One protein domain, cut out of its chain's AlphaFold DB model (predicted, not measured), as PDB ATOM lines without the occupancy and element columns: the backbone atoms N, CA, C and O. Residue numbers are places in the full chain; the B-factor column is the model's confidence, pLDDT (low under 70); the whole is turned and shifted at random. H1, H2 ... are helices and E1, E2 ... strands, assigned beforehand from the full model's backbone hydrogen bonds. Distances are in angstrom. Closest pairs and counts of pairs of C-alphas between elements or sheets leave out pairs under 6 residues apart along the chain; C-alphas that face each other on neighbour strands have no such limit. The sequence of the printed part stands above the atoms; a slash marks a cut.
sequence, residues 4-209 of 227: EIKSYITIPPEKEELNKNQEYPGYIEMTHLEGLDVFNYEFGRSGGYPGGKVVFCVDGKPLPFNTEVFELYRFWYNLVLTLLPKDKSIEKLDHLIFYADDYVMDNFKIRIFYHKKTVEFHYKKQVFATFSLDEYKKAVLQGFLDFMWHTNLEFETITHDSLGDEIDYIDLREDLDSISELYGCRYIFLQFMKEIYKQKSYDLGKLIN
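This is residues 4 to 209 of the 227 residues of an uncharacterized protein of Kurthia sp. 11kri321 (UniProt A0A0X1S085). The long helix H3 runs over one face of a small three-strand sheet, E2 E1 E3, with H1 packed beside it and H5 crossing it near its last residues; a second, strongly twisted sheet, E4 E5 E6 E7, stands at the end where H3 begins. H6 packs on the first half of H3, while H4 sits in a loop-rich stretch, residues 152 to 180, far from the four-strand sheet. The printed part has 206 residues, with named elements in the order E1 E2 E3 H1 E4 H2 E5 E6 E7 H3 H4 H5 H6: six helices and seven strands, mixed in class, both sheets antiparallel throughout. The whole is compact, with a radius of gyration of the C-alphas of 17.7 A, and spans 52 by 37 by 37 A.

Start with E1, residues 4 to 10, the inner strand between E2, residues 27 to 29, and E3, residues 52 to 58. E1 and E2 form a hairpin, with N 28 and O 9 at 2.8 A; across E1 and E3, N 6 and O 55 are 2.9 A apart, within hydrogen-bond range. Next look at H1, residues 72 to 83, which only grazes this sheet with residues 72 to 76. Move on to E4, residues 92 to 96, whose N 95 is 2.8 A from O 110 of E5, residues 108 to 113. H2, residues 102 to 107, only grazes the sheet E4 E5 E6 E7 and touches no helix. E5, E6, residues 118 to 123, and E7, residues 126 to 132, make a meander, each strand the antiparallel neighbour of the one before: N 111 and O 120 are 2.8 A apart, N 121 and O 129 2.9 A. H3, residues 133 to 151, stands up from this four-strand sheet, its line rising 49 degrees. On the sheet E2 E1 E3 it makes two layers, a helix on one face of a sheet: its height is 8.8 A, and it runs along E1 at 24 degrees on the local plane. The closest C-alphas of E1 and H3, Glu 4 and Ala 139, are 5.2 A apart. H3, with residues 137 to 144 alone, touches H1 at a shallow tilt of 32 degrees, only just short of steep, opposite ways; the closest C-alphas, Leu 83 and Lys 137, are 6.0 A apart. H4, residues 169 to 172, is apart from H3 and from H5, residues 181 to 199. H5 touches H3 about perpendicular, at 73 degrees, the closest C-alphas being Met 148 and Phe 189, 6.8 A. H6, residues 204 to 207, touches H3, with the C-alphas of Lys 138 and Leu 204 closest at 6.2 A. Every O i to N i+4 pair is within hydrogen-bond range in H2 and H5, against 6 of 8 in H1 and 14 of 15 in H3; H4 and H6 are too short for such a pair.

Find C-alpha 4 at (205.866, 116.889, 187.795), where E1 begins its 19.5 A; E3 covers 20.0 A and E7 18.0 A. H3 starts at C-alpha 133, (207.057, 108.864, 176.986), and runs 26.6 A. H5 runs 26.9 A and H1 17.5 A. H6 ends at C-alpha 207, (195.277, 105.275, 182.635).

The two C-alphas farthest apart, those of Glu 17 and Ser 89, are 53.3 A apart. The printed part has no cut. Long links join E1 to E2, E2 to E3, E3 to H1 and H3 to H4. The mean pLDDT of the printed part is 75.7; it is under 70 in residues 10 to 49 and 150 to 179.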
ATOM      1  N   GLU A   4     207.109 116.466 187.150       94.50
ATOM      2  CA  GLU A   4     205.866 116.889 187.795       94.50
ATOM      3  C   GLU A   4     205.364 118.157 187.101       94.50
ATOM      4  O   GLU A   4     206.163 119.005 186.697       94.50
ATOM      5  N   ILE A   5     204.048 118.284 186.937       93.19
ATOM      6  CA  ILE A   5     203.414 119.465 186.347       93.19
ATOM      7  C   ILE A   5     202.378 119.948 187.346       93.19
ATOM      8  O   ILE A   5     201.397 119.258 187.602       93.19
ATOM      9  N   LYS A   6     202.636 121.109 187.939       90.12
ATOM     10  CA  LYS A   6     201.823 121.665 189.016       90.12
ATOM     11  C   LYS A   6     201.030 122.857 188.513       90.12
ATOM     12  O   LYS A   6     201.597 123.736 187.864       90.12
ATOM     13  N   SER A   7     199.750 122.893 188.857       86.00
ATOM     14  CA  SER A   7     198.890 124.051 188.625       86.00
ATOM     15  C   SER A   7     198.776 124.878 189.885       86.00
ATOM     16  O   SER A   7     198.625 124.336 190.979       86.00
ATOM     17  N   TYR A   8     198.781 126.187 189.699       81.31
ATOM     18  CA  TYR A   8     198.477 127.152 190.729       81.31
ATOM     19  C   TYR A   8     197.406 128.081 190.185       81.31
ATOM     20  O   TYR A   8     197.573 128.646 189.105       81.31
ATOM     21  N   ILE A   9     196.312 128.224 190.909       76.06
ATOM     22  CA  ILE A   9     195.225 129.123 190.535       76.06
ATOM     23  C   ILE A   9     195.413 130.460 191.242       76.06
ATOM     24  O   ILE A   9     195.937 130.497 192.356       76.06
ATOM     25  N   THR A  10     195.068 131.561 190.583       69.38
ATOM     26  CA  THR A  10     195.220 132.895 191.183       69.38
ATOM     27  C   THR A  10     194.289 133.017 192.396       69.38
ATOM     28  O   THR A  10     193.166 132.533 192.366       69.38
ATOM     29  N   ILE A  11     194.728 133.636 193.498       61.78
ATOM     30  CA  ILE A  11     193.844 133.856 194.653       61.78
ATOM     31  C   ILE A  11     192.748 134.861 194.256       61.78
ATOM     32  O   ILE A  11     193.074 135.974 193.820       61.78
ATOM     33  N   PRO A  12     191.457 134.524 194.437       56.75
ATOM     34  CA  PRO A  12     190.374 135.472 194.223       56.75
ATOM     35  C   PRO A  12     190.487 136.649 195.210       56.75
ATOM     36  O   PRO A  12     190.849 136.444 196.370       56.75
ATOM     37  N   PRO A  13     190.117 137.876 194.806       52.50
ATOM     38  CA  PRO A  13     190.268 139.078 195.630       52.50
ATOM     39  C   PRO A  13     189.390 139.031 196.893       52.50
ATOM     40  O   PRO A  13     189.673 139.699 197.877       52.50
ATOM     41  N   GLU A  14     188.362 138.185 196.898       49.06
ATOM     42  CA  GLU A  14     187.461 137.944 198.029       49.06
ATOM     43  C   GLU A  14     188.074 137.040 199.117       49.06
ATOM     44  O   GLU A  14     187.484 136.873 200.182       49.06
ATOM     45  N   LYS A  15     189.256 136.450 198.872       50.00
ATOM     46  CA  LYS A  15     189.944 135.521 199.785       50.00
ATOM     47  C   LYS A  15     191.319 136.019 200.254       50.00
ATOM     48  O   LYS A  15     192.189 135.195 200.537       50.00
ATOM     49  N   GLU A  16     191.517 137.334 200.418       51.09
ATOM     50  CA  GLU A  16     192.750 137.915 201.006       51.09
ATOM     51  C   GLU A  16     193.151 137.294 202.372       51.09
ATOM     52  O   GLU A  16     194.287 137.444 202.820       51.09
ATOM     53  N   GLU A  17     192.253 136.546 203.023       49.22
ATOM     54  CA  GLU A  17     192.490 135.831 204.282       49.22
ATOM     55  C   GLU A  17     193.189 134.454 204.146       49.22
ATOM     56  O   GLU A  17     193.565 133.860 205.163       49.22
ATOM     57  N   LEU A  18     193.406 133.917 202.935       49.81
ATOM     58  CA  LEU A  18     194.036 132.600 202.759       49.81
ATOM     59  C   LEU A  18     195.557 132.623 203.035       49.81
ATOM     60  O   LEU A  18     196.382 132.948 202.192       49.81
ATOM     61  N   ASN A  19     195.885 132.244 204.273       46.16
ATOM     62  CA  ASN A  19     197.128 131.689 204.829       46.16
ATOM     63  C   ASN A  19     198.484 132.180 204.256       46.16
ATOM     64  O   ASN A  19     198.988 131.684 203.251       46.16
ATOM     65  N   LYS A  20     199.171 133.034 205.036       41.06
ATOM     66  CA  LYS A  20     200.535 133.586 204.823       41.06
ATOM     67  C   LYS A  20     201.674 132.561 204.631       41.06
ATOM     68  O   LYS A  20     202.824 132.970 204.507       41.06
ATOM     69  N   ASN A  21     201.379 131.262 204.639       45.31
ATOM     70  CA  ASN A  21     202.359 130.178 204.540       45.31
ATOM     71  C   ASN A  21     202.404 129.500 203.157       45.31
ATOM     72  O   ASN A  21     203.104 128.502 203.009       45.31
ATOM     73  N   GLN A  22     201.680 129.997 202.147       52.25
ATOM     74  CA  GLN A  22     201.878 129.551 200.761       52.25
ATOM     75  C   GLN A  22     203.239 130.035 200.236       52.25
ATOM     76  O   GLN A  22     203.597 131.200 200.412       52.25
ATOM     77  N   GLU A  23     203.999 129.149 199.575       48.62
ATOM     78  CA  GLU A  23     205.317 129.480 198.994       48.62
ATOM     79  C   GLU A  23     205.239 130.585 197.922       48.62
ATOM     80  O   GLU A  23     206.243 131.243 197.646       48.62
ATOM     81  N   TYR A  24     204.047 130.832 197.366       47.44
ATOM     82  CA  TYR A  24     203.777 131.895 196.404       47.44
ATOM     83  C   TYR A  24     202.613 132.767 196.895       47.44
ATOM     84  O   TYR A  24     201.464 132.328 196.833       47.44
ATOM     85  N   PRO A  25     202.863 133.998 197.380       53.19
ATOM     86  CA  PRO A  25     201.775 134.903 197.734       53.19
ATOM     87  C   PRO A  25     200.934 135.191 196.484       53.19
ATOM     88  O   PRO A  25     201.481 135.585 195.455       53.19
ATOM     89  N   GLY A  26     199.617 134.987 196.565       54.12
ATOM     90  CA  GLY A  26     198.694 135.263 195.459       54.12
ATOM     91  C   GLY A  26     198.250 134.050 194.636       54.12
ATOM     92  O   GLY A  26     197.475 134.250 193.707       54.12
ATOM     93  N   TYR A  27     198.673 132.819 194.970       57.25
ATOM     94  CA  TYR A  27     198.243 131.606 194.257       57.25
ATOM     95  C   TYR A  27     197.978 130.396 195.167       57.25
ATOM     96  O   TYR A  27     198.674 130.193 196.158       57.25
ATOM     97  N   ILE A  28     197.031 129.533 194.780       62.19
ATOM     98  CA  ILE A  28     196.719 128.263 195.456       62.19
ATOM     99  C   ILE A  28     197.245 127.091 194.621       62.19
ATOM    100  O   ILE A  28     196.826 126.910 193.480       62.19
ATOM    101  N   GLU A  29     198.162 126.292 195.181       67.94
ATOM    102  CA  GLU A  29     198.645 125.044 194.568       67.94
ATOM    103  C   GLU A  29     197.529 123.991 194.545       67.94
ATOM    104  O   GLU A  29     196.910 123.714 195.569       67.94
ATOM    105  N   MET A  30     197.308 123.371 193.386       65.62
ATOM    106  CA  MET A  30     196.217 122.415 193.160       65.62
ATOM    107  C   MET A  30     196.599 120.963 193.485       65.62
ATOM    108  O   MET A  30     195.926 120.036 193.063       65.62
ATOM    109  N   THR A  31     197.688 120.736 194.214       61.66
ATOM    110  CA  THR A  31     198.125 119.402 194.644       61.66
ATOM    111  C   THR A  31     197.795 119.216 196.126       61.66
ATOM    112  O   THR A  31     198.236 120.003 196.958       61.66
ATOM    113  N   HIS A  32     197.058 118.151 196.469       55.53
ATOM    114  CA  HIS A  32     196.726 117.756 197.853       55.53
ATOM    115  C   HIS A  32     195.788 118.695 198.642       55.53
ATOM    116  O   HIS A  32     195.877 118.749 199.870       55.53
ATOM    117  N   LEU A  33     194.865 119.413 197.991       52.09
ATOM    118  CA  LEU A  33     193.881 120.219 198.725       52.09
ATOM    119  C   LEU A  33     192.808 119.315 199.362       52.09
ATOM    120  O   LEU A  33     191.918 118.801 198.686       52.09
ATOM    121  N   GLU A  34     192.870 119.121 200.680       46.38
ATOM    122  CA  GLU A  34     191.790 118.477 201.435       46.38
ATOM    123  C   GLU A  34     190.604 119.443 201.582       46.38
ATOM    124  O   GLU A  34     190.719 120.485 202.223       46.38
ATOM    125  N   GLY A  35     189.451 119.093 201.002       48.56
ATOM    126  CA  GLY A  35     188.157 119.689 201.365       48.56
ATOM    127  C   GLY A  35     187.978 121.186 201.086       48.56
ATOM    128  O   GLY A  35     187.165 121.821 201.753       48.56
ATOM    129  N   LEU A  36     188.715 121.764 200.133       47.53
ATOM    130  CA  LEU A  36     188.548 123.162 199.733       47.53
ATOM    131  C   LEU A  36     187.856 123.257 198.371       47.53
ATOM    132  O   LEU A  36     188.468 122.979 197.340       47.53
ATOM    133  N   ASP A  37     186.616 123.744 198.377       50.34
ATOM    134  CA  ASP A  37     185.931 124.268 197.192       50.34
ATOM    135  C   ASP A  37     186.602 125.590 196.785       50.34
ATOM    136  O   ASP A  37     186.127 126.699 197.064       50.34
ATOM    137  N   VAL A  38     187.783 125.500 196.169       48.56
ATOM    138  CA  VAL A  38     188.474 126.673 195.610       48.56
ATOM    139  C   VAL A  38     187.613 127.313 194.509       48.56
ATOM    140  O   VAL A  38     187.627 128.530 194.353       48.56
ATOM    141  N   PHE A  39     186.779 126.504 193.851       49.50
ATOM    142  CA  PHE A  39     186.044 126.827 192.634       49.50
ATOM    143  C   PHE A  39     184.678 127.516 192.784       49.50
ATOM    144  O   PHE A  39     184.104 127.908 191.774       49.50
ATOM    145  N   ASN A  40     184.167 127.738 194.000       46.62
ATOM    146  CA  ASN A  40     182.888 128.448 194.185       46.62
ATOM    147  C   ASN A  40     182.939 129.962 193.876       46.62
ATOM    148  O   ASN A  40     181.908 130.618 193.959       46.62
ATOM    149  N   TYR A  41     184.105 130.536 193.548       46.66
ATOM    150  CA  TYR A  41     184.296 131.998 193.561       46.66
ATOM    151  C   TYR A  41     184.909 132.599 192.287       46.66
ATOM    152  O   TYR A  41     184.970 133.817 192.162       46.66
ATOM    153  N   GLU A  42     185.407 131.789 191.346       45.53
ATOM    154  CA  GLU A  42     186.188 132.304 190.205       45.53
ATOM    155  C   GLU A  42     185.430 132.400 188.880       45.53
ATOM    156  O   GLU A  42     185.892 133.090 187.966       45.53
ATOM    157  N   PHE A  43     184.237 131.807 188.786       46.19
ATOM    158  CA  PHE A  43     183.310 132.148 187.711       46.19
ATOM    159  C   PHE A  43     182.617 133.448 188.050       46.19
ATOM    160  O   PHE A  43     181.536 133.492 188.620       46.19
ATOM    161  N   GLY A  44     183.338 134.504 187.717       40.97
ATOM    162  CA  GLY A  44     182.862 135.862 187.761       40.97
ATOM    163  C   GLY A  44     183.586 136.709 186.725       40.97
ATOM    164  O   GLY A  44     182.995 137.514 186.026       40.97
ATOM    165  N   ARG A  45     184.904 136.590 186.592       44.09
ATOM    166  CA  ARG A  45     185.658 137.631 185.881       44.09
ATOM    167  C   ARG A  45     185.236 137.769 184.414       44.09
ATOM    168  O   ARG A  45     185.066 136.766 183.729       44.09
ATOM    169  N   SER A  46     185.077 139.027 183.986       36.91
ATOM    170  CA  SER A  46     184.501 139.533 182.725       36.91
ATOM    171  C   SER A  46     185.232 139.095 181.435       36.91
ATOM    172  O   SER A  46     185.562 139.919 180.583       36.91
ATOM    173  N   GLY A  47     185.557 137.813 181.308       44.81
ATOM    174  CA  GLY A  47     186.364 137.250 180.228       44.81
ATOM    175  C   GLY A  47     186.394 135.722 180.163       44.81
ATOM    176  O   GLY A  47     186.908 135.205 179.184       44.81
ATOM    177  N   GLY A  48     185.817 135.011 181.143       54.75
ATOM    178  CA  GLY A  48     185.693 133.552 181.103       54.75
ATOM    179  C   GLY A  48     187.005 132.814 181.414       54.75
ATOM    180  O   GLY A  48     188.054 133.107 180.862       54.75
ATOM    181  N   TYR A  49     186.918 131.823 182.303       65.12
ATOM    182  CA  TYR A  49     187.983 130.906 182.746       65.12
ATOM    183  C   TYR A  49     189.048 131.467 183.721       65.12
ATOM    184  O   TYR A  49     189.544 132.582 183.561       65.12
ATOM    185  N   PRO A  50     189.444 130.687 184.750       70.44
ATOM    186  CA  PRO A  50     190.463 131.112 185.702       70.44
ATOM    187  C   PRO A  50     191.861 131.091 185.077       70.44
ATOM    188  O   PRO A  50     192.289 130.099 184.472       70.44
ATOM    189  N   GLY A  51     192.585 132.186 185.282       76.44
ATOM    190  CA  GLY A  51     194.016 132.274 185.028       76.44
ATOM    191  C   GLY A  51     194.839 131.795 186.224       76.44
ATOM    192  O   GLY A  51     194.354 131.644 187.349       76.44
ATOM    193  N   GLY A  52     196.125 131.582 185.999       82.44
ATOM    194  CA  GLY A  52     197.037 131.182 187.058       82.44
ATOM    195  C   GLY A  52     198.413 130.869 186.514       82.44
ATOM    196  O   GLY A  52     198.872 131.482 185.560       82.44
ATOM    197  N   LYS A  53     199.067 129.867 187.085       86.50
ATOM    198  CA  LYS A  53     200.418 129.470 186.714       86.50
ATOM    199  C   LYS A  53     200.505 127.963 186.569       86.50
ATOM    200  O   LYS A  53     200.033 127.223 187.428       86.50
ATOM    201  N   VAL A  54     201.180 127.501 185.522       88.06
ATOM    202  CA  VAL A  54     201.546 126.086 185.387       88.06
ATOM    203  C   VAL A  54     203.058 125.945 185.406       88.06
ATOM    204  O   VAL A  54     203.776 126.581 184.633       88.06
ATOM    205  N   VAL A  55     203.545 125.108 186.318       90.62
ATOM    206  CA  VAL A  55     204.963 124.940 186.622       90.62
ATOM    207  C   VAL A  55     205.381 123.514 186.310       90.62
ATOM    208  O   VAL A  55     204.932 122.565 186.951       90.62
ATOM    209  N   PHE A  56     206.294 123.363 185.358       92.19
ATOM    210  CA  PHE A  56     207.000 122.109 185.138       92.19
ATOM    211  C   PHE A  56     208.160 122.003 186.128       92.19
ATOM    212  O   PHE A  56     208.993 122.913 186.216       92.19
ATOM    213  N   CYS A  57     208.230 120.882 186.838       93.12
ATOM    214  CA  CYS A  57     209.265 120.560 187.810       93.12
ATOM    215  C   CYS A  57     210.030 119.302 187.384       93.12
ATOM    216  O   CYS A  57     209.432 118.277 187.062       93.12
ATOM    217  N   VAL A  58     211.361 119.364 187.423       93.12
ATOM    218  CA  VAL A  58     212.255 118.231 187.153       93.12
ATOM    219  C   VAL A  58     212.993 117.884 188.431       93.12
ATOM    220  O   VAL A  58     213.683 118.731 188.999       93.12
ATOM    221  N   ASP A  59     212.816 116.648 188.897       92.00
ATOM    222  CA  ASP A  59     213.370 116.167 190.168       92.00
ATOM    223  C   ASP A  59     213.038 117.129 191.337       92.00
ATOM    224  O   ASP A  59     213.888 117.469 192.161       92.00
ATOM    225  N   GLY A  60     211.789 117.614 191.361       88.12
ATOM    226  CA  GLY A  60     211.255 118.534 192.372       88.12
ATOM    227  C   GLY A  60     211.636 120.008 192.195       88.12
ATOM    228  O   GLY A  60     211.210 120.838 192.992       88.12
ATOM    229  N   LYS A  61     212.420 120.367 191.168       90.38
ATOM    230  CA  LYS A  61     212.852 121.754 190.931       90.38
ATOM    231  C   LYS A  61     212.122 122.380 189.744       90.38
ATOM    232  O   LYS A  61     212.131 121.778 188.669       90.38
ATOM    233  N   PRO A  62     211.548 123.587 189.885       90.31
ATOM    234  CA  PRO A  62     210.867 124.251 188.783       90.31
ATOM    235  C   PRO A  62     211.848 124.604 187.660       90.31
ATOM    236  O   PRO A  62     212.984 125.018 187.903       90.31
ATOM    237  N   LEU A  63     211.390 124.475 186.416       88.44
ATOM    238  CA  LEU A  63     212.085 125.020 185.253       88.44
ATOM    239  C   LEU A  63     212.203 126.554 185.350       88.44
ATOM    240  O   LEU A  63     211.294 127.218 185.858       88.44
ATOM    241  N   PRO A  64     213.292 127.147 184.828       84.69
ATOM    242  CA  PRO A  64     213.589 128.571 185.010       84.69
ATOM    243  C   PRO A  64     212.706 129.519 184.180       84.69
ATOM    244  O   PRO A  64     212.891 130.728 184.248       84.69
ATOM    245  N   PHE A  65     211.787 128.988 183.373       82.56
ATOM    246  CA  PHE A  65     210.939 129.746 182.447       82.56
ATOM    247  C   PHE A  65     209.438 129.490 182.664       82.56
ATOM    248  O   PHE A  65     208.636 129.788 181.791       82.56
ATOM    249  N   ASN A  66     209.045 128.930 183.813       81.00
ATOM    250  CA  ASN A  66     207.631 128.787 184.164       81.00
ATOM    251  C   ASN A  66     206.995 130.163 184.416       81.00
ATOM    252  O   ASN A  66     207.543 130.966 185.174       81.00
ATOM    253  N   THR A  67     205.825 130.407 183.831       83.62
ATOM    254  CA  THR A  67     205.164 131.721 183.817       83.62
ATOM    255  C   THR A  67     203.638 131.577 183.894       83.62
ATOM    256  O   THR A  67     203.118 130.461 183.976       83.62
ATOM    257  N   GLU A  68     202.944 132.711 183.914       87.50
ATOM    258  CA  GLU A  68     201.488 132.810 183.994       87.50
ATOM    259  C   GLU A  68     200.795 132.211 182.763       87.50
ATOM    260  O   GLU A  68     201.353 132.123 181.669       87.50
ATOM    261  N   VAL A  69     199.544 131.820 182.953       85.56
ATOM    262  CA  VAL A  69     198.625 131.256 181.973       85.56
ATOM    263  C   VAL A  69     197.330 132.050 182.080       85.56
ATOM    264  O   VAL A  69     196.752 132.141 183.162       85.56
ATOM    265  N   PHE A  70     196.872 132.615 180.960       78.81
ATOM    266  CA  PHE A  70     195.629 133.392 180.928       78.81
ATOM    267  C   PHE A  70     194.397 132.526 181.218       78.81
ATOM    268  O   PHE A  70     193.527 132.949 181.968       78.81
ATOM    269  N   GLU A  71     194.361 131.305 180.678       81.81
ATOM    270  CA  GLU A  71     193.218 130.390 180.767       81.81
ATOM    271  C   GLU A  71     193.700 128.967 181.087       81.81
ATOM    272  O   GLU A  71     194.227 128.251 180.225       81.81
ATOM    273  N   LEU A  72     193.531 128.528 182.339       85.12
ATOM    274  CA  LEU A  72     194.012 127.216 182.788       85.12
ATOM    275  C   LEU A  72     193.314 126.053 182.066       85.12
ATOM    276  O   LEU A  72     193.973 125.067 181.738       85.12
ATOM    277  N   TYR A  73     192.016 126.167 181.762       83.31
ATOM    278  CA  TYR A  73     191.291 125.134 181.010       83.31
ATOM    279  C   TYR A  73     191.836 124.954 179.602       83.31
ATOM    280  O   TYR A  73     192.090 123.827 179.185       83.31
ATOM    281  N   ARG A  74     192.095 126.052 178.888       85.06
ATOM    282  CA  ARG A  74     192.681 125.993 177.551       85.06
ATOM    283  C   ARG A  74     194.076 125.386 177.578       85.06
ATOM    284  O   ARG A  74     194.400 124.540 176.738       85.06
ATOM    285  N   PHE A  75     194.898 125.766 178.555       90.31
ATOM    286  CA  PHE A  75     196.216 125.169 178.752       90.31
ATOM    287  C   PHE A  75     196.117 123.652 178.951       90.31
ATOM    288  O   PHE A  75     196.774 122.881 178.245       90.31
ATOM    289  N   TRP A  76     195.274 123.218 179.892       92.12
ATOM    290  CA  TRP A  76     195.136 121.809 180.246       92.12
ATOM    291  C   TRP A  76     194.506 120.979 179.140       92.12
ATOM    292  O   TRP A  76     195.003 119.886 178.871       92.12
ATOM    293  N   TYR A  77     193.499 121.508 178.448       89.56
ATOM    294  CA  TYR A  77     192.913 120.878 177.272       89.56
ATOM    295  C   TYR A  77     193.984 120.605 176.213       89.56
ATOM    296  O   TYR A  77     194.180 119.468 175.787       89.56
ATOM    297  N   ASN A  78     194.780 121.615 175.855       91.19
ATOM    298  CA  ASN A  78     195.843 121.444 174.867       91.19
ATOM    299  C   ASN A  78     196.906 120.430 175.308       91.19
ATOM    300  O   ASN A  78     197.416 119.665 174.485       91.19
ATOM    301  N   LEU A  79     197.264 120.408 176.592       94.69
ATOM    302  CA  LEU A  79     198.293 119.506 177.092       94.69
ATOM    303  C   LEU A  79     197.793 118.060 177.231       94.69
ATOM    304  O   LEU A  79     198.505 117.135 176.830       94.69
ATOM    305  N   VAL A  80     196.573 117.837 177.728       94.50
ATOM    306  CA  VAL A  80     196.013 116.487 177.921       94.50
ATOM    307  C   VAL A  80     195.809 115.763 176.587       94.50
ATOM    308  O   VAL A  80     196.031 114.556 176.503       94.50
ATOM    309  N   LEU A  81     195.528 116.483 175.495       92.88
ATOM    310  CA  LEU A  81     195.437 115.907 174.144       92.88
ATOM    311  C   LEU A  81     196.744 115.258 173.652       92.88
ATOM    312  O   LEU A  81     196.725 114.432 172.733       92.88
ATOM    313  N   THR A  82     197.888 115.574 174.266       93.62
ATOM    314  CA  THR A  82     199.161 114.891 173.971       93.62
ATOM    315  C   THR A  82     199.192 113.435 174.452       93.62
ATOM    316  O   THR A  82     200.045 112.662 174.013       93.62
ATOM    317  N   LEU A  83     198.253 113.036 175.318       94.44
ATOM    318  CA  LEU A  83     198.125 111.666 175.809       94.44
ATOM    319  C   LEU A  83     197.510 110.713 174.778       94.44
ATOM    320  O   LEU A  83     197.793 109.509 174.838       94.44
ATOM    321  N   LEU A  84     196.715 111.239 173.836       91.31
ATOM    322  CA  LEU A  84     196.005 110.442 172.836       91.31
ATOM    323  C   LEU A  84     196.966 109.564 172.021       91.31
ATOM    324  O   LEU A  84     198.076 110.000 171.682       91.31
ATOM    325  N   PRO A  85     196.551 108.338 171.654       85.50
ATOM    326  CA  PRO A  85     197.281 107.537 170.686       85.50
ATOM    327  C   PRO A  85     197.525 108.341 169.408       85.50
ATOM    328  O   PRO A  85     196.632 109.019 168.898       85.50
ATOM    329  N   LYS A  86     198.743 108.266 168.876       85.00
ATOM    330  CA  LYS A  86     199.068 108.864 167.582       85.00
ATOM    331  C   LYS A  86     199.175 107.801 166.510       85.00
ATOM    332  O   LYS A  86     199.508 106.647 166.790       85.00
ATOM    333  N   ASP A  87     198.903 108.226 165.282       79.38
ATOM    334  CA  ASP A  87     199.153 107.421 164.096       79.38
ATOM    335  C   ASP A  87     200.612 106.937 164.105       79.38
ATOM    336  O   ASP A  87     201.547 107.696 164.369       79.38
ATOM    337  N   LYS A  88     200.799 105.648 163.808       79.12
ATOM    338  CA  LYS A  88     202.106 104.997 163.714       79.12
ATOM    339  C   LYS A  88     202.999 105.631 162.644       79.12
ATOM    340  O   LYS A  88     204.214 105.466 162.733       79.12
ATOM    341  N   SER A  89     202.429 106.338 161.666       85.56
ATOM    342  CA  SER A  89     203.170 107.107 160.659       85.56
ATOM    343  C   SER A  89     203.880 108.343 161.235       85.56
ATOM    344  O   SER A  89     204.863 108.810 160.659       85.56
ATOM    345  N   ILE A  90     203.435 108.853 162.389       85.06
ATOM    346  CA  ILE A  90     203.999 110.045 163.028       85.06
ATOM    347  C   ILE A  90     205.224 109.650 163.854       85.06
ATOM    348  O   ILE A  90     205.121 109.068 164.933       85.06
ATOM    349  N   GLU A  91     206.409 110.012 163.367       88.12
ATOM    350  CA  GLU A  91     207.660 109.786 164.101       88.12
ATOM    351  C   GLU A  91     207.785 110.731 165.306       88.12
ATOM    352  O   GLU A  91     208.171 110.316 166.406       88.12
ATOM    353  N   LYS A  92     207.454 112.012 165.092       92.00
ATOM    354  CA  LYS A  92     207.641 113.091 166.064       92.00
ATOM    355  C   LYS A  92     206.558 114.164 165.977       92.00
ATOM    356  O   LYS A  92     206.012 114.400 164.902       92.00
ATOM    357  N   LEU A  93     206.322 114.850 167.091       92.62
ATOM    358  CA  LEU A  93     205.434 116.008 167.187       92.62
ATOM    359  C   LEU A  93     206.070 117.076 168.080       92.62
ATOM    360  O   LEU A  93     206.525 116.758 169.179       92.62
ATOM    361  N   ASP A  94     206.083 118.323 167.613       92.81
ATOM    362  CA  ASP A  94     206.432 119.485 168.432       92.81
ATOM    363  C   ASP A  94     205.122 120.086 168.959       92.81
ATOM    364  O   ASP A  94     204.239 120.416 168.171       92.81
ATOM    365  N   HIS A  95     204.996 120.193 170.281       91.38
ATOM    366  CA  HIS A  95     203.847 120.782 170.962       91.38
ATOM    367  C   HIS A  95     204.242 122.115 171.592       91.38
ATOM    368  O   HIS A  95     205.267 122.203 172.280       91.38
ATOM    369  N   LEU A  96     203.435 123.141 171.330       87.00
ATOM    370  CA  LEU A  96     203.584 124.473 171.908       87.00
ATOM    371  C   LEU A  96     202.686 124.594 173.136       87.00
ATOM    372  O   LEU A  96     201.621 123.981 173.200       87.00
ATOM    373  N   ILE A  97     203.137 125.376 174.111       85.06
ATOM    374  CA  ILE A  97     202.426 125.590 175.367       85.06
ATOM    375  C   ILE A  97     201.984 127.049 175.434       85.06
ATOM    376  O   ILE A  97     202.813 127.947 175.315       85.06
ATOM    377  N   PHE A  98     200.684 127.267 175.632       83.56
ATOM    378  CA  PHE A  98     200.053 128.588 175.643       83.56
ATOM    379  C   PHE A  98     200.258 129.292 176.989       83.56
ATOM    380  O   PHE A  98     199.365 129.350 177.834       83.56
ATOM    381  N   TYR A  99     201.474 129.783 177.199       87.38
ATOM    382  CA  TYR A  99     201.800 130.684 178.296       87.38
ATOM    383  C   TYR A  99     201.413 132.129 177.961       87.38
ATOM    384  O   TYR A  99     201.377 132.507 176.796       87.38
ATOM    385  N   ALA A 100     201.159 132.939 178.990       86.62
ATOM    386  CA  ALA A 100     200.853 134.361 178.849       86.62
ATOM    387  C   ALA A 100     202.059 135.202 178.394       86.62
ATOM    388  O   ALA A 100     201.902 136.281 177.833       86.62
ATOM    389  N   ASP A 101     203.271 134.715 178.661       89.25
ATOM    390  CA  ASP A 101     204.512 135.329 178.200       89.25
ATOM    391  C   ASP A 101     204.872 134.789 176.806       89.25
ATOM    392  O   ASP A 101     205.302 133.637 176.665       89.25
ATOM    393  N   ASP A 102     204.728 135.640 175.786       89.31
ATOM    394  CA  ASP A 102     205.047 135.320 174.388       89.31
ATOM    395  C   ASP A 102     206.495 134.844 174.213       89.31
ATOM    396  O   ASP A 102     206.777 133.931 173.436       89.31
ATOM    397  N   TYR A 103     207.439 135.412 174.972       91.06
ATOM    398  CA  TYR A 103     208.840 135.020 174.886       91.06
ATOM    399  C   TYR A 103     209.048 133.585 175.374       91.06
ATOM    400  O   TYR A 103     209.825 132.836 174.771       91.06
ATOM    401  N   VAL A 104     208.374 133.177 176.450       89.94
ATOM    402  CA  VAL A 104     208.383 131.780 176.901       89.94
ATOM    403  C   VAL A 104     207.681 130.886 175.882       89.94
ATOM    404  O   VAL A 104     208.274 129.879 175.494       89.94
ATOM    405  N   MET A 105     206.484 131.259 175.421       89.06
ATOM    406  CA  MET A 105     205.694 130.493 174.446       89.06
ATOM    407  C   MET A 105     206.483 130.207 173.156       89.06
ATOM    408  O   MET A 105     206.516 129.068 172.690       89.06
ATOM    409  N   ASP A 106     207.200 131.199 172.626       90.69
ATOM    410  CA  ASP A 106     207.984 131.066 171.392       90.69
ATOM    411  C   ASP A 106     209.259 130.226 171.558       90.69
ATOM    412  O   ASP A 106     209.809 129.687 170.589       90.69
ATOM    413  N   ASN A 107     209.783 130.137 172.782       92.75
ATOM    414  CA  ASN A 107     211.075 129.507 173.045       92.75
ATOM    415  C   ASN A 107     210.972 128.145 173.720       92.75
ATOM    416  O   ASN A 107     211.950 127.396 173.633       92.75
ATOM    417  N   PHE A 108     209.855 127.824 174.375       92.94
ATOM    418  CA  PHE A 108     209.610 126.542 175.023       92.94
ATOM    419  C   PHE A 108     208.740 125.634 174.153       92.94
ATOM    420  O   PHE A 108     207.648 126.000 173.733       92.94
ATOM    421  N   LYS A 109     209.209 124.409 173.912       93.69
ATOM    422  CA  LYS A 109     208.429 123.383 173.213       93.69
ATOM    423  C   LYS A 109     208.663 122.005 173.801       93.69
ATOM    424  O   LYS A 109     209.773 121.664 174.224       93.69
ATOM    425  N   ILE A 110     207.623 121.188 173.738       95.75
ATOM    426  CA  ILE A 110     207.666 119.779 174.108       95.75
ATOM    427  C   ILE A 110     207.758 118.971 172.820       95.75
ATOM    428  O   ILE A 110     206.848 118.987 171.997       95.75
ATOM    429  N   ARG A 111     208.866 118.261 172.620       96.25
ATOM    430  CA  ARG A 111     209.066 117.408 171.449       96.25
ATOM    431  C   ARG A 111     208.865 115.951 171.823       96.25
ATOM    432  O   ARG A 111     209.650 115.389 172.582       96.25
ATOM    433  N   ILE A 112     207.846 115.328 171.252       96.00
ATOM    434  CA  ILE A 112     207.483 113.935 171.509       96.00
ATOM    435  C   ILE A 112     207.992 113.068 170.361       96.00
ATOM    436  O   ILE A 112     207.678 113.339 169.205       96.00
ATOM    437  N   PHE A 113     208.742 112.011 170.670       95.06
ATOM    438  CA  PHE A 113     209.186 110.994 169.715       95.06
ATOM    439  C   PHE A 113     208.477 109.670 170.007       95.06
ATOM    440  O   PHE A 113     208.837 108.954 170.946       95.06
ATOM    441  N   TYR A 114     207.485 109.313 169.193       90.56
ATOM    442  CA  TYR A 114     206.604 108.173 169.478       90.56
ATOM    443  C   TYR A 114     207.308 106.825 169.310       90.56
ATOM    444  O   TYR A 114     207.138 105.933 170.139       90.56
ATOM    445  N   HIS A 115     208.149 106.679 168.282       90.12
ATOM    446  CA  HIS A 115     208.876 105.423 168.040       90.12
ATOM    447  C   HIS A 115     210.008 105.214 169.043       90.12
ATOM    448  O   HIS A 115     210.192 104.107 169.545       90.12
ATOM    449  N   LYS A 116     210.734 106.287 169.381       93.25
ATOM    450  CA  LYS A 116     211.787 106.255 170.410       93.25
ATOM    451  C   LYS A 116     211.219 106.166 171.827       93.25
ATOM    452  O   LYS A 116     211.955 105.815 172.742       93.25
ATOM    453  N   LYS A 117     209.925 106.464 172.002       94.00
ATOM    454  CA  LYS A 117     209.236 106.562 173.295       94.00
ATOM    455  C   LYS A 117     209.942 107.525 174.252       94.00
ATOM    456  O   LYS A 117     210.099 107.237 175.437       94.00
ATOM    457  N   THR A 118     210.354 108.676 173.730       96.44
ATOM    458  CA  THR A 118     211.042 109.726 174.490       96.44
ATOM    459  C   THR A 118     210.392 111.079 174.258       96.44
ATOM    460  O   THR A 118     209.854 111.340 173.182       96.44
ATOM    461  N   VAL A 119     210.484 111.954 175.251       97.25
ATOM    462  CA  VAL A 119     210.020 113.340 175.178       97.25
ATOM    463  C   VAL A 119     211.164 114.258 175.573       97.25
ATOM    464  O   VAL A 119     211.852 114.002 176.556       97.25
ATOM    465  N   GLU A 120     211.382 115.317 174.805       96.94
ATOM    466  CA  GLU A 120     212.404 116.326 175.065       96.94
ATOM    467  C   GLU A 120     211.753 117.676 175.339       96.94
ATOM    468  O   GLU A 120     210.899 118.136 174.580       96.94
ATOM    469  N   PHE A 121     212.205 118.344 176.392       95.56
ATOM    470  CA  PHE A 121     211.855 119.731 176.669       95.56
ATOM    471  C   PHE A 121     212.928 120.626 176.072       95.56
ATOM    472  O   PHE A 121     214.096 120.548 176.456       95.56
ATOM    473  N   HIS A 122     212.539 121.458 175.112       94.62
ATOM    474  CA  HIS A 122     213.443 122.380 174.434       94.62
ATOM    475  C   HIS A 122     213.168 123.799 174.905       94.62
ATOM    476  O   HIS A 122     212.021 124.231 174.867       94.62
ATOM    477  N   TYR A 123     214.215 124.537 175.266       92.88
ATOM    478  CA  TYR A 123     214.139 125.966 175.561       92.88
ATOM    479  C   TYR A 123     215.293 126.711 174.885       92.88
ATOM    480  O   TYR A 123     216.441 126.273 174.968       92.88
ATOM    481  N   LYS A 124     215.013 127.804 174.162       91.62
ATOM    482  CA  LYS A 124     216.026 128.593 173.415       91.62
ATOM    483  C   LYS A 124     216.947 127.726 172.536       91.62
ATOM    484  O   LYS A 124     218.163 127.909 172.505       91.62
ATOM    485  N   LYS A 125     216.355 126.769 171.808       86.31
ATOM    486  CA  LYS A 125     217.039 125.797 170.921       86.31
ATOM    487  C   LYS A 125     217.956 124.782 171.630       86.31
ATOM    488  O   LYS A 125     218.677 124.062 170.944       86.31
ATOM    489  N   GLN A 126     217.923 124.693 172.959       92.12
ATOM    490  CA  GLN A 126     218.666 123.701 173.739       92.12
ATOM    491  C   GLN A 126     217.717 122.656 174.325       92.12
ATOM    492  O   GLN A 126     216.602 122.991 174.719       92.12
ATOM    493  N   VAL A 127     218.168 121.401 174.409       93.94
ATOM    494  CA  VAL A 127     217.454 120.350 175.146       93.94
ATOM    495  C   VAL A 127     217.746 120.536 176.628       93.94
ATOM    496  O   VAL A 127     218.892 120.414 177.053       93.94
ATOM    497  N   PHE A 128     216.713 120.849 177.401       90.94
ATOM    498  CA  PHE A 128     216.819 121.079 178.838       90.94
ATOM    499  C   PHE A 128     216.656 119.781 179.635       90.94
ATOM    500  O   PHE A 128     217.361 119.558 180.616       90.94
ATOM    501  N   ALA A 129     215.734 118.916 179.208       93.81
ATOM    502  CA  ALA A 129     215.481 117.628 179.843       93.81
ATOM    503  C   ALA A 129     214.940 116.606 178.836       93.81
ATOM    504  O   ALA A 129     214.311 116.969 177.839       93.81
ATOM    505  N   THR A 130     215.164 115.325 179.131       96.38
ATOM    506  CA  THR A 130     214.649 114.195 178.352       96.38
ATOM    507  C   THR A 130     213.990 113.188 179.287       96.38
ATOM    508  O   THR A 130     214.577 112.780 180.289       96.38
ATOM    509  N   PHE A 131     212.787 112.756 178.929       97.25
ATOM    510  CA  PHE A 131     211.972 111.810 179.686       97.25
ATOM    511  C   PHE A 131     211.583 110.620 178.811       97.25
ATOM    512  O   PHE A 131     211.586 110.711 177.579       97.25
ATOM    513  N   SER A 132     211.206 109.505 179.438       96.56
ATOM    514  CA  SER A 132     210.443 108.483 178.723       96.56
ATOM    515  C   SER A 132     209.044 109.020 178.405       96.56
ATOM    516  O   SER A 132     208.519 109.888 179.107       96.56
ATOM    517  N   LEU A 133     208.427 108.500 177.346       95.44
ATOM    518  CA  LEU A 133     207.057 108.864 176.986       95.44
ATOM    519  C   LEU A 133     206.075 108.543 178.119       95.44
ATOM    520  O   LEU A 133     205.192 109.346 178.394       95.44
ATOM    521  N   ASP A 134     206.258 107.416 178.805       95.88
ATOM    522  CA  ASP A 134     205.393 107.015 179.916       95.88
ATOM    523  C   ASP A 134     205.511 107.971 181.109       95.88
ATOM    524  O   ASP A 134     204.496 108.329 181.697       95.88
ATOM    525  N   GLU A 135     206.726 108.415 181.452       96.81
ATOM    526  CA  GLU A 135     206.942 109.394 182.528       96.81
ATOM    527  C   GLU A 135     206.254 110.722 182.198       96.81
ATOM    528  O   GLU A 135     205.510 111.260 183.015       96.81
ATOM    529  N   TYR A 136     206.431 111.206 180.964       97.06
ATOM    530  CA  TYR A 136     205.753 112.406 180.485       97.06
ATOM    531  C   TYR A 136     204.230 112.275 180.566       97.06
ATOM    532  O   TYR A 136     203.561 113.142 181.126       97.06
ATOM    533  N   LYS A 137     203.678 111.173 180.049       96.75
ATOM    534  CA  LYS A 137     202.233 110.940 180.060       96.75
ATOM    535  C   LYS A 137     201.674 110.868 181.479       96.75
ATOM    536  O   LYS A 137     200.602 111.408 181.727       96.75
ATOM    537  N   LYS A 138     202.394 110.236 182.412       97.00
ATOM    538  CA  LYS A 138     201.989 110.177 183.825       97.00
ATOM    539  C   LYS A 138     201.960 111.563 184.450       97.00
ATOM    540  O   LYS A 138     200.989 111.881 185.120       97.00
ATOM    541  N   ALA A 139     202.980 112.382 184.201       96.75
ATOM    542  CA  ALA A 139     203.049 113.738 184.737       96.75
ATOM    543  C   ALA A 139     201.927 114.637 184.193       96.75
ATOM    544  O   ALA A 139     201.292 115.351 184.963       96.75
ATOM    545  N   VAL A 140     201.647 114.562 182.885       96.88
ATOM    546  CA  VAL A 140     200.525 115.282 182.259       96.88
ATOM    547  C   VAL A 140     199.191 114.817 182.824       96.88
ATOM    548  O   VAL A 140     198.374 115.651 183.194       96.88
ATOM    549  N   LEU A 141     198.970 113.504 182.914       96.44
ATOM    550  CA  LEU A 141     197.711 112.971 183.419       96.44
ATOM    551  C   LEU A 141     197.499 113.315 184.895       96.44
ATOM    552  O   LEU A 141     196.416 113.761 185.248       96.44
ATOM    553  N   GLN A 142     198.513 113.144 185.745       94.56
ATOM    554  CA  GLN A 142     198.413 113.495 187.162       94.56
ATOM    555  C   GLN A 142     198.106 114.987 187.332       94.56
ATOM    556  O   GLN A 142     197.123 115.314 187.981       94.56
ATOM    557  N   GLY A 143     198.866 115.877 186.683       92.62
ATOM    558  CA  GLY A 143     198.630 117.319 186.795       92.62
ATOM    559  C   GLY A 143     197.260 117.753 186.259       92.62
ATOM    560  O   GLY A 143     196.623 118.629 186.842       92.62
ATOM    561  N   PHE A 144     196.770 117.103 185.197       93.06
ATOM    562  CA  PHE A 144     195.419 117.320 184.679       93.06
ATOM    563  C   PHE A 144     194.349 116.870 185.677       93.06
ATOM    564  O   PHE A 144     193.394 117.602 185.913       93.06
ATOM    565  N   LEU A 145     194.498 115.679 186.265       89.56
ATOM    566  CA  LEU A 145     193.553 115.160 187.254       89.56
ATOM    567  C   LEU A 145     193.560 116.000 188.531       89.56
ATOM    568  O   LEU A 145     192.487 116.267 189.048       89.56
ATOM    569  N   ASP A 146     194.726 116.451 188.996       86.12
ATOM    570  CA  ASP A 146     194.851 117.345 190.152       86.12
ATOM    571  C   ASP A 146     194.143 118.674 189.882       86.12
ATOM    572  O   ASP A 146     193.315 119.113 190.675       86.12
ATOM    573  N   PHE A 147     194.381 119.277 188.712       85.62
ATOM    574  CA  PHE A 147     193.640 120.461 188.291       85.62
ATOM    575  C   PHE A 147     192.132 120.188 188.287       85.62
ATOM    576  O   PHE A 147     191.396 120.855 189.004       85.62
ATOM    577  N   MET A 148     191.666 119.186 187.541       83.31
ATOM    578  CA  MET A 148     190.235 118.925 187.374       83.31
ATOM    579  C   MET A 148     189.533 118.505 188.666       83.31
ATOM    580  O   MET A 148     188.399 118.907 188.892       83.31
ATOM    581  N   TRP A 149     190.179 117.736 189.542       76.44
ATOM    582  CA  TRP A 149     189.594 117.297 190.810       76.44
ATOM    583  C   TRP A 149     189.190 118.477 191.697       76.44
ATOM    584  O   TRP A 149     188.167 118.426 192.374       76.44
ATOM    585  N   HIS A 150     189.966 119.558 191.656       69.00
ATOM    586  CA  HIS A 150     189.722 120.763 192.444       69.00
ATOM    587  C   HIS A 150     188.951 121.852 191.680       69.00
ATOM    588  O   HIS A 150     188.615 122.881 192.267       69.00
ATOM    589  N   THR A 151     188.664 121.632 190.391       68.38
ATOM    590  CA  THR A 151     187.956 122.582 189.517       68.38
ATOM    591  C   THR A 151     186.668 122.031 188.888       68.38
ATOM    592  O   THR A 151     186.031 122.692 188.072       68.38
ATOM    593  N   ASN A 152     186.241 120.822 189.258       60.44
ATOM    594  CA  ASN A 152     185.052 120.161 188.715       60.44
ATOM    595  C   ASN A 152     183.877 120.210 189.716       60.44
ATOM    596  O   ASN A 152     183.677 119.259 190.469       60.44
ATOM    597  N   LEU A 153     183.104 121.307 189.715       56.31
ATOM    598  CA  LEU A 153     181.856 121.481 190.489       56.31
ATOM    599  C   LEU A 153     180.584 121.385 189.616       56.31
ATOM    600  O   LEU A 153     180.658 121.278 188.390       56.31
ATOM    601  N   GLU A 154     179.413 121.402 190.271       51.62
ATOM    602  CA  GLU A 154     178.071 121.489 189.671       51.62
ATOM    603  C   GLU A 154     177.933 122.770 188.839       51.62
ATOM    604  O   GLU A 154     177.564 123.823 189.336       51.62
ATOM    605  N   PHE A 155     178.230 122.684 187.543       50.50
ATOM    606  CA  PHE A 155     178.149 123.818 186.615       50.50
ATOM    607  C   PHE A 155     176.837 124.597 186.697       50.50
ATOM    608  O   PHE A 155     176.866 125.810 186.548       50.50
ATOM    609  N   GLU A 156     175.734 123.910 187.003       47.22
ATOM    610  CA  GLU A 156     174.390 124.471 187.173       47.22
ATOM    611  C   GLU A 156     174.290 125.540 188.278       47.22
ATOM    612  O   GLU A 156     173.315 126.286 188.311       47.22
ATOM    613  N   THR A 157     175.287 125.664 189.165       45.28
ATOM    614  CA  THR A 157     175.309 126.684 190.227       45.28
ATOM    615  C   THR A 157     175.977 127.996 189.808       45.28
ATOM    616  O   THR A 157     175.832 129.000 190.508       45.28
ATOM    617  N   ILE A 158     176.691 128.028 188.677       50.28
ATOM    618  CA  ILE A 158     177.295 129.252 188.134       50.28
ATOM    619  C   ILE A 158     176.201 130.020 187.400       50.28
ATOM    620  O   ILE A 158     175.686 129.558 186.386       50.28
ATOM    621  N   THR A 159     175.814 131.170 187.940       48.53
ATOM    622  CA  THR A 159     174.673 131.948 187.430       48.53
ATOM    623  C   THR A 159     175.008 133.412 187.179       48.53
ATOM    624  O   THR A 159     174.257 134.057 186.465       48.53
ATOM    625  N   HIS A 160     176.108 133.944 187.724       48.38
ATOM    626  CA  HIS A 160     176.424 135.375 187.671       48.38
ATOM    627  C   HIS A 160     177.924 135.622 187.471       48.38
ATOM    628  O   HIS A 160     178.744 134.813 187.901       48.38
ATOM    629  N   ASP A 161     178.270 136.732 186.821       47.75
ATOM    630  CA  ASP A 161     179.632 137.181 186.581       47.75
ATOM    631  C   ASP A 161     180.167 138.024 187.778       47.75
ATOM    632  O   ASP A 161     179.544 138.147 188.828       47.75
ATOM    633  N   SER A 162     181.354 138.615 187.643       40.31
ATOM    634  CA  SER A 162     182.106 139.369 188.663       40.31
ATOM    635  C   SER A 162     181.569 140.772 188.855       40.31
ATOM    636  O   SER A 162     181.942 141.449 189.811       40.31
ATOM    637  N   LEU A 163     180.735 141.218 187.921       43.25
ATOM    638  CA  LEU A 163     179.952 142.432 188.020       43.25
ATOM    639  C   LEU A 163     178.571 142.129 188.625       43.25
ATOM    640  O   LEU A 163     177.851 143.062 188.976       43.25
ATOM    641  N   GLY A 164     178.251 140.847 188.843       44.25
ATOM    642  CA  GLY A 164     176.978 140.373 189.368       44.25
ATOM    643  C   GLY A 164     175.899 140.248 188.297       44.25
ATOM    644  O   GLY A 164     174.729 140.114 188.656       44.25
ATOM    645  N   ASP A 165     176.268 140.303 187.016       49.31
ATOM    646  CA  ASP A 165     175.342 140.133 185.900       49.31
ATOM    647  C   ASP A 165     175.077 138.645 185.675       49.31
ATOM    648  O   ASP A 165     175.996 137.833 185.749       49.31
ATOM    649  N   GLU A 166     173.823 138.267 185.421       51.53
ATOM    650  CA  GLU A 166     173.477 136.879 185.104       51.53
ATOM    651  C   GLU A 166     174.273 136.441 183.866       51.53
ATOM    652  O   GLU A 166     174.189 137.080 182.813       51.53
ATOM    653  N   ILE A 167     175.088 135.390 183.995       53.78
ATOM    654  CA  ILE A 167     175.855 134.886 182.854       53.78
ATOM    655  C   ILE A 167     174.860 134.201 181.931       53.78
ATOM    656  O   ILE A 167     174.274 133.179 182.301       53.78
ATOM    657  N   ASP A 168     174.689 134.739 180.724       49.34
ATOM    658  CA  ASP A 168     173.901 134.054 179.711       49.34
ATOM    659  C   ASP A 168     174.592 132.720 179.395       49.34
ATOM    660  O   ASP A 168     175.716 132.658 178.892       49.34
ATOM    661  N   TYR A 169     173.935 131.615 179.746       49.38
ATOM    662  CA  TYR A 169     174.457 130.265 179.526       49.38
ATOM    663  C   TYR A 169     174.728 129.979 178.044       49.38
ATOM    664  O   TYR A 169     175.468 129.042 177.746       49.38
ATOM    665  N   ILE A 170     174.120 130.756 177.144       45.12
ATOM    666  CA  ILE A 170     174.350 130.758 175.693       45.12
ATOM    667  C   ILE A 170     175.732 131.311 175.307       45.12
ATOM    668  O   ILE A 170     176.194 130.996 174.222       45.12
ATOM    669  N   ASP A 171     176.408 132.068 176.179       43.47
ATOM    670  CA  ASP A 171     177.769 132.575 175.939       43.47
ATOM    671  C   ASP A 171     178.855 131.686 176.589       43.47
ATOM    672  O   ASP A 171     179.991 131.637 176.117       43.47
ATOM    673  N   LEU A 172     178.527 130.949 177.666       47.84
ATOM    674  CA  LEU A 172     179.405 129.913 178.255       47.84
ATOM    675  C   LEU A 172     179.355 128.589 177.486       47.84
ATOM    676  O   LEU A 172     180.341 127.848 177.423       47.84
ATOM    677  N   ARG A 173     178.190 128.263 176.924       47.81
ATOM    678  CA  ARG A 173     178.124 127.361 175.782       47.81
ATOM    679  C   ARG A 173     178.708 128.180 174.656       47.81
ATOM    680  O   ARG A 173     178.114 129.162 174.270       47.81
ATOM    681  N   GLU A 174     179.879 127.842 174.157       46.03
ATOM    682  CA  GLU A 174     180.293 128.400 172.877       46.03
ATOM    683  C   GLU A 174     179.288 127.918 171.828       46.03
ATOM    684  O   GLU A 174     179.376 126.803 171.308       46.03
ATOM    685  N   ASP A 175     178.240 128.713 171.634       41.66
ATOM    686  CA  ASP A 175     177.127 128.365 170.786       41.66
ATOM    687  C   ASP A 175     177.615 128.362 169.331       41.66
ATOM    688  O   ASP A 175     178.188 129.318 168.808       41.66
ATOM    689  N   LEU A 176     177.324 127.230 168.689       45.28
ATOM    690  CA  LEU A 176     177.226 126.973 167.252       45.28
ATOM    691  C   LEU A 176     178.486 126.512 166.494       45.28
ATOM    692  O   LEU A 176     178.305 125.649 165.637       45.28
ATOM    693  N   ASP A 177     179.717 126.948 166.808       46.16
ATOM    694  CA  ASP A 177     180.882 126.660 165.930       46.16
ATOM    695  C   ASP A 177     182.228 126.268 166.606       46.16
ATOM    696  O   ASP A 177     183.181 125.948 165.885       46.16
ATOM    697  N   SER A 178     182.359 126.235 167.944       53.34
ATOM    698  CA  SER A 178     183.634 125.899 168.622       53.34
ATOM    699  C   SER A 178     183.505 124.984 169.851       53.34
ATOM    700  O   SER A 178     182.428 124.777 170.404       53.34
ATOM    701  N   ILE A 179     184.620 124.339 170.222       58.00
ATOM    702  CA  ILE A 179     184.718 123.462 171.395       58.00
ATOM    703  C   ILE A 179     185.148 124.317 172.586       58.00
ATOM    704  O   ILE A 179     186.321 124.670 172.659       58.00
ATOM    705  N   SER A 180     184.259 124.517 173.560       72.31
ATOM    706  CA  SER A 180     184.658 125.070 174.859       72.31
ATOM    707  C   SER A 180     185.656 124.129 175.538       72.31
ATOM    708  O   SER A 180     185.319 122.992 175.903       72.31
ATOM    709  N   GLU A 181     186.898 124.587 175.735       78.31
ATOM    710  CA  GLU A 181     187.959 123.785 176.352       78.31
ATOM    711  C   GLU A 181     187.612 123.350 177.775       78.31
ATOM    712  O   GLU A 181     188.069 122.297 178.224       78.31
ATOM    713  N   LEU A 182     186.767 124.106 178.472       77.50
ATOM    714  CA  LEU A 182     186.243 123.730 179.776       77.50
ATOM    715  C   LEU A 182     185.359 122.482 179.699       77.50
ATOM    716  O   LEU A 182     185.592 121.515 180.433       77.50
ATOM    717  N   TYR A 183     184.379 122.464 178.792       74.50
ATOM    718  CA  TYR A 183     183.504 121.305 178.629       74.50
ATOM    719  C   TYR A 183     184.282 120.115 178.062       74.50
ATOM    720  O   TYR A 183     184.085 118.983 178.509       74.50
ATOM    721  N   GLY A 184     185.236 120.373 177.162       79.38
ATOM    722  CA  GLY A 184     186.191 119.379 176.686       79.38
ATOM    723  C   GLY A 184     187.003 118.757 177.827       79.38
ATOM    724  O   GLY A 184     187.055 117.533 177.952       79.38
ATOM    725  N   CYS A 185     187.582 119.575 178.711       84.88
ATOM    726  CA  CYS A 185     188.298 119.103 179.898       84.88
ATOM    727  C   CYS A 185     187.402 118.265 180.811       84.88
ATOM    728  O   CYS A 185     187.801 117.175 181.221       84.88
ATOM    729  N   ARG A 186     186.178 118.720 181.099       79.88
ATOM    730  CA  ARG A 186     185.224 117.970 181.931       79.88
ATOM    731  C   ARG A 186     184.888 116.614 181.322       79.88
ATOM    732  O   ARG A 186     184.936 115.597 182.012       79.88
ATOM    733  N   TYR A 187     184.579 116.588 180.031       79.62
ATOM    734  CA  TYR A 187     184.251 115.360 179.320       79.62
ATOM    735  C   TYR A 187     185.407 114.350 179.361       79.62
ATOM    736  O   TYR A 187     185.196 113.166 179.629       79.62
ATOM    737  N   ILE A 188     186.644 114.816 179.169       88.31
ATOM    738  CA  ILE A 188     187.853 113.988 179.285       88.31
ATOM    739  C   ILE A 188     188.042 113.496 180.728       88.31
ATOM    740  O   ILE A 188     188.274 112.307 180.954       88.31
ATOM    741  N   PHE A 189     187.899 114.379 181.719       87.75
ATOM    742  CA  PHE A 189     188.028 114.043 183.138       87.75
ATOM    743  C   PHE A 189     187.052 112.942 183.567       87.75
ATOM    744  O   PHE A 189     187.463 111.958 184.182       87.75
ATOM    745  N   LEU A 190     185.777 113.046 183.184       81.69
ATOM    746  CA  LEU A 190     184.754 112.051 183.522       81.69
ATOM    747  C   LEU A 190     185.059 110.666 182.938       81.69
ATOM    748  O   LEU A 190     184.810 109.655 183.596       81.69
ATOM    749  N   GLN A 191     185.649 110.597 181.742       88.38
ATOM    750  CA  GLN A 191     186.097 109.324 181.169       88.38
ATOM    751  C   GLN A 191     187.200 108.678 182.021       88.38
ATOM    752  O   GLN A 191     187.137 107.474 182.286       88.38
ATOM    753  N   PHE A 192     188.165 109.463 182.514       89.25
ATOM    754  CA  PHE A 192     189.188 108.965 183.441       89.25
ATOM    755  C   PHE A 192     188.597 108.542 184.787       89.25
ATOM    756  O   PHE A 192     188.956 107.482 185.296       89.25
ATOM    757  N   MET A 193     187.653 109.309 185.337       84.38
ATOM    758  CA  MET A 193     186.968 108.957 186.583       84.38
ATOM    759  C   MET A 193     186.181 107.649 186.461       84.38
ATOM    760  O   MET A 193     186.279 106.786 187.338       84.38
ATOM    761  N   LYS A 194     185.468 107.449 185.345       81.25
ATOM    762  CA  LYS A 194     184.769 106.190 185.040       81.25
ATOM    763  C   LYS A 194     185.741 105.015 184.972       81.25
ATOM    764  O   LYS A 194     185.431 103.928 185.456       81.25
ATOM    765  N   GLU A 195     186.917 105.223 184.391       85.19
ATOM    766  CA  GLU A 195     187.941 104.187 184.292       85.19
ATOM    767  C   GLU A 195     188.588 103.867 185.652       85.19
ATOM    768  O   GLU A 195     188.718 102.695 186.000       85.19
ATOM    769  N   ILE A 196     188.897 104.875 186.474       84.06
ATOM    770  CA  ILE A 196     189.369 104.692 187.860       84.06
ATOM    771  C   ILE A 196     188.345 103.884 188.669       84.06
ATOM    772  O   ILE A 196     188.705 102.915 189.345       84.06
ATOM    773  N   TYR A 197     187.060 104.239 188.562       76.75
ATOM    774  CA  TYR A 197     185.975 103.534 189.242       76.75
ATOM    775  C   TYR A 197     185.889 102.062 188.807       76.75
ATOM    776  O   TYR A 197     185.860 101.165 189.654       76.75
ATOM    777  N   LYS A 198     185.948 101.787 187.495       78.00
ATOM    778  CA  LYS A 198     185.977 100.417 186.949       78.00
ATOM    779  C   LYS A 198     187.179  99.611 187.441       78.00
ATOM    780  O   LYS A 198     187.030  98.436 187.773       78.00
ATOM    781  N   GLN A 199     188.358 100.227 187.502       80.06
ATOM    782  CA  GLN A 199     189.587  99.576 187.962       80.06
ATOM    783  C   GLN A 199     189.619  99.342 189.477       80.06
ATOM    784  O   GLN A 199     190.479  98.590 189.947       80.06
ATOM    785  N   LYS A 200     188.724  99.984 190.248       80.56
ATOM    786  CA  LYS A 200     188.704  99.983 191.725       80.56
ATOM    787  C   LYS A 200     190.059 100.346 192.348       80.56
ATOM    788  O   LYS A 200     190.379  99.928 193.459       80.56
ATOM    789  N   SER A 201     190.890 101.069 191.603       79.75
ATOM    790  CA  SER A 201     192.242 101.454 191.993       79.75
ATOM    791  C   SER A 201     192.702 102.645 191.161       79.75
ATOM    792  O   SER A 201     192.313 102.800 190.003       79.75
ATOM    793  N   TYR A 202     193.541 103.486 191.761       84.44
ATOM    794  CA  TYR A 202     194.197 104.587 191.070       84.44
ATOM    795  C   TYR A 202     195.540 104.107 190.499       84.44
ATOM    796  O   TYR A 202     196.564 104.140 191.180       84.44
ATOM    797  N   ASP A 203     195.527 103.604 189.260       89.31
ATOM    798  CA  ASP A 203     196.721 103.123 188.548       89.31
ATOM    799  C   ASP A 203     197.013 103.988 187.312       89.31
ATOM    800  O   ASP A 203     196.611 103.687 186.183       89.31
ATOM    801  N   LEU A 204     197.779 105.060 187.525       89.94
ATOM    802  CA  LEU A 204     198.263 105.950 186.464       89.94
ATOM    803  C   LEU A 204     198.908 105.201 185.290       89.94
ATOM    804  O   LEU A 204     198.766 105.627 184.148       89.94
ATOM    805  N   GLY A 205     199.612 104.090 185.538       90.88
ATOM    806  CA  GLY A 205     200.294 103.330 184.488       90.88
ATOM    807  C   GLY A 205     199.335 102.717 183.468       90.88
ATOM    808  O   GLY A 205     199.676 102.612 182.288       90.88
ATOM    809  N   LYS A 206     198.122 102.358 183.894       89.75
ATOM    810  CA  LYS A 206     197.057 101.910 182.989       89.75
ATOM    811  C   LYS A 206     196.360 103.091 182.329       89.75
ATOM    812  O   LYS A 206     196.143 103.065 181.117       89.75
ATOM    813  N   LEU A 207     196.058 104.130 183.105       92.06
ATOM    814  CA  LEU A 207     195.277 105.275 182.635       92.06
ATOM    815  C   LEU A 207     195.970 106.056 181.509       92.06
ATOM    816  O   LEU A 207     195.296 106.492 180.584       92.06
ATOM    817  N   ILE A 208     197.306 106.160 181.495       93.38
ATOM    818  CA  ILE A 208     198.042 106.860 180.418       93.38
ATOM    819  C   ILE A 208     197.872 106.250 179.013       93.38
ATOM    820  O   ILE A 208     198.289 106.853 178.019       93.38
ATOM    821  N   ASN A 209     197.301 105.048 178.924       90.19
ATOM    822  CA  ASN A 209     197.015 104.355 177.670       90.19
ATOM    823  C   ASN A 209     195.525 104.390 177.296       90.19
ATOM    824  O   ASN A 209     195.143 103.778 176.296       90.19
TER     825      ASN A 209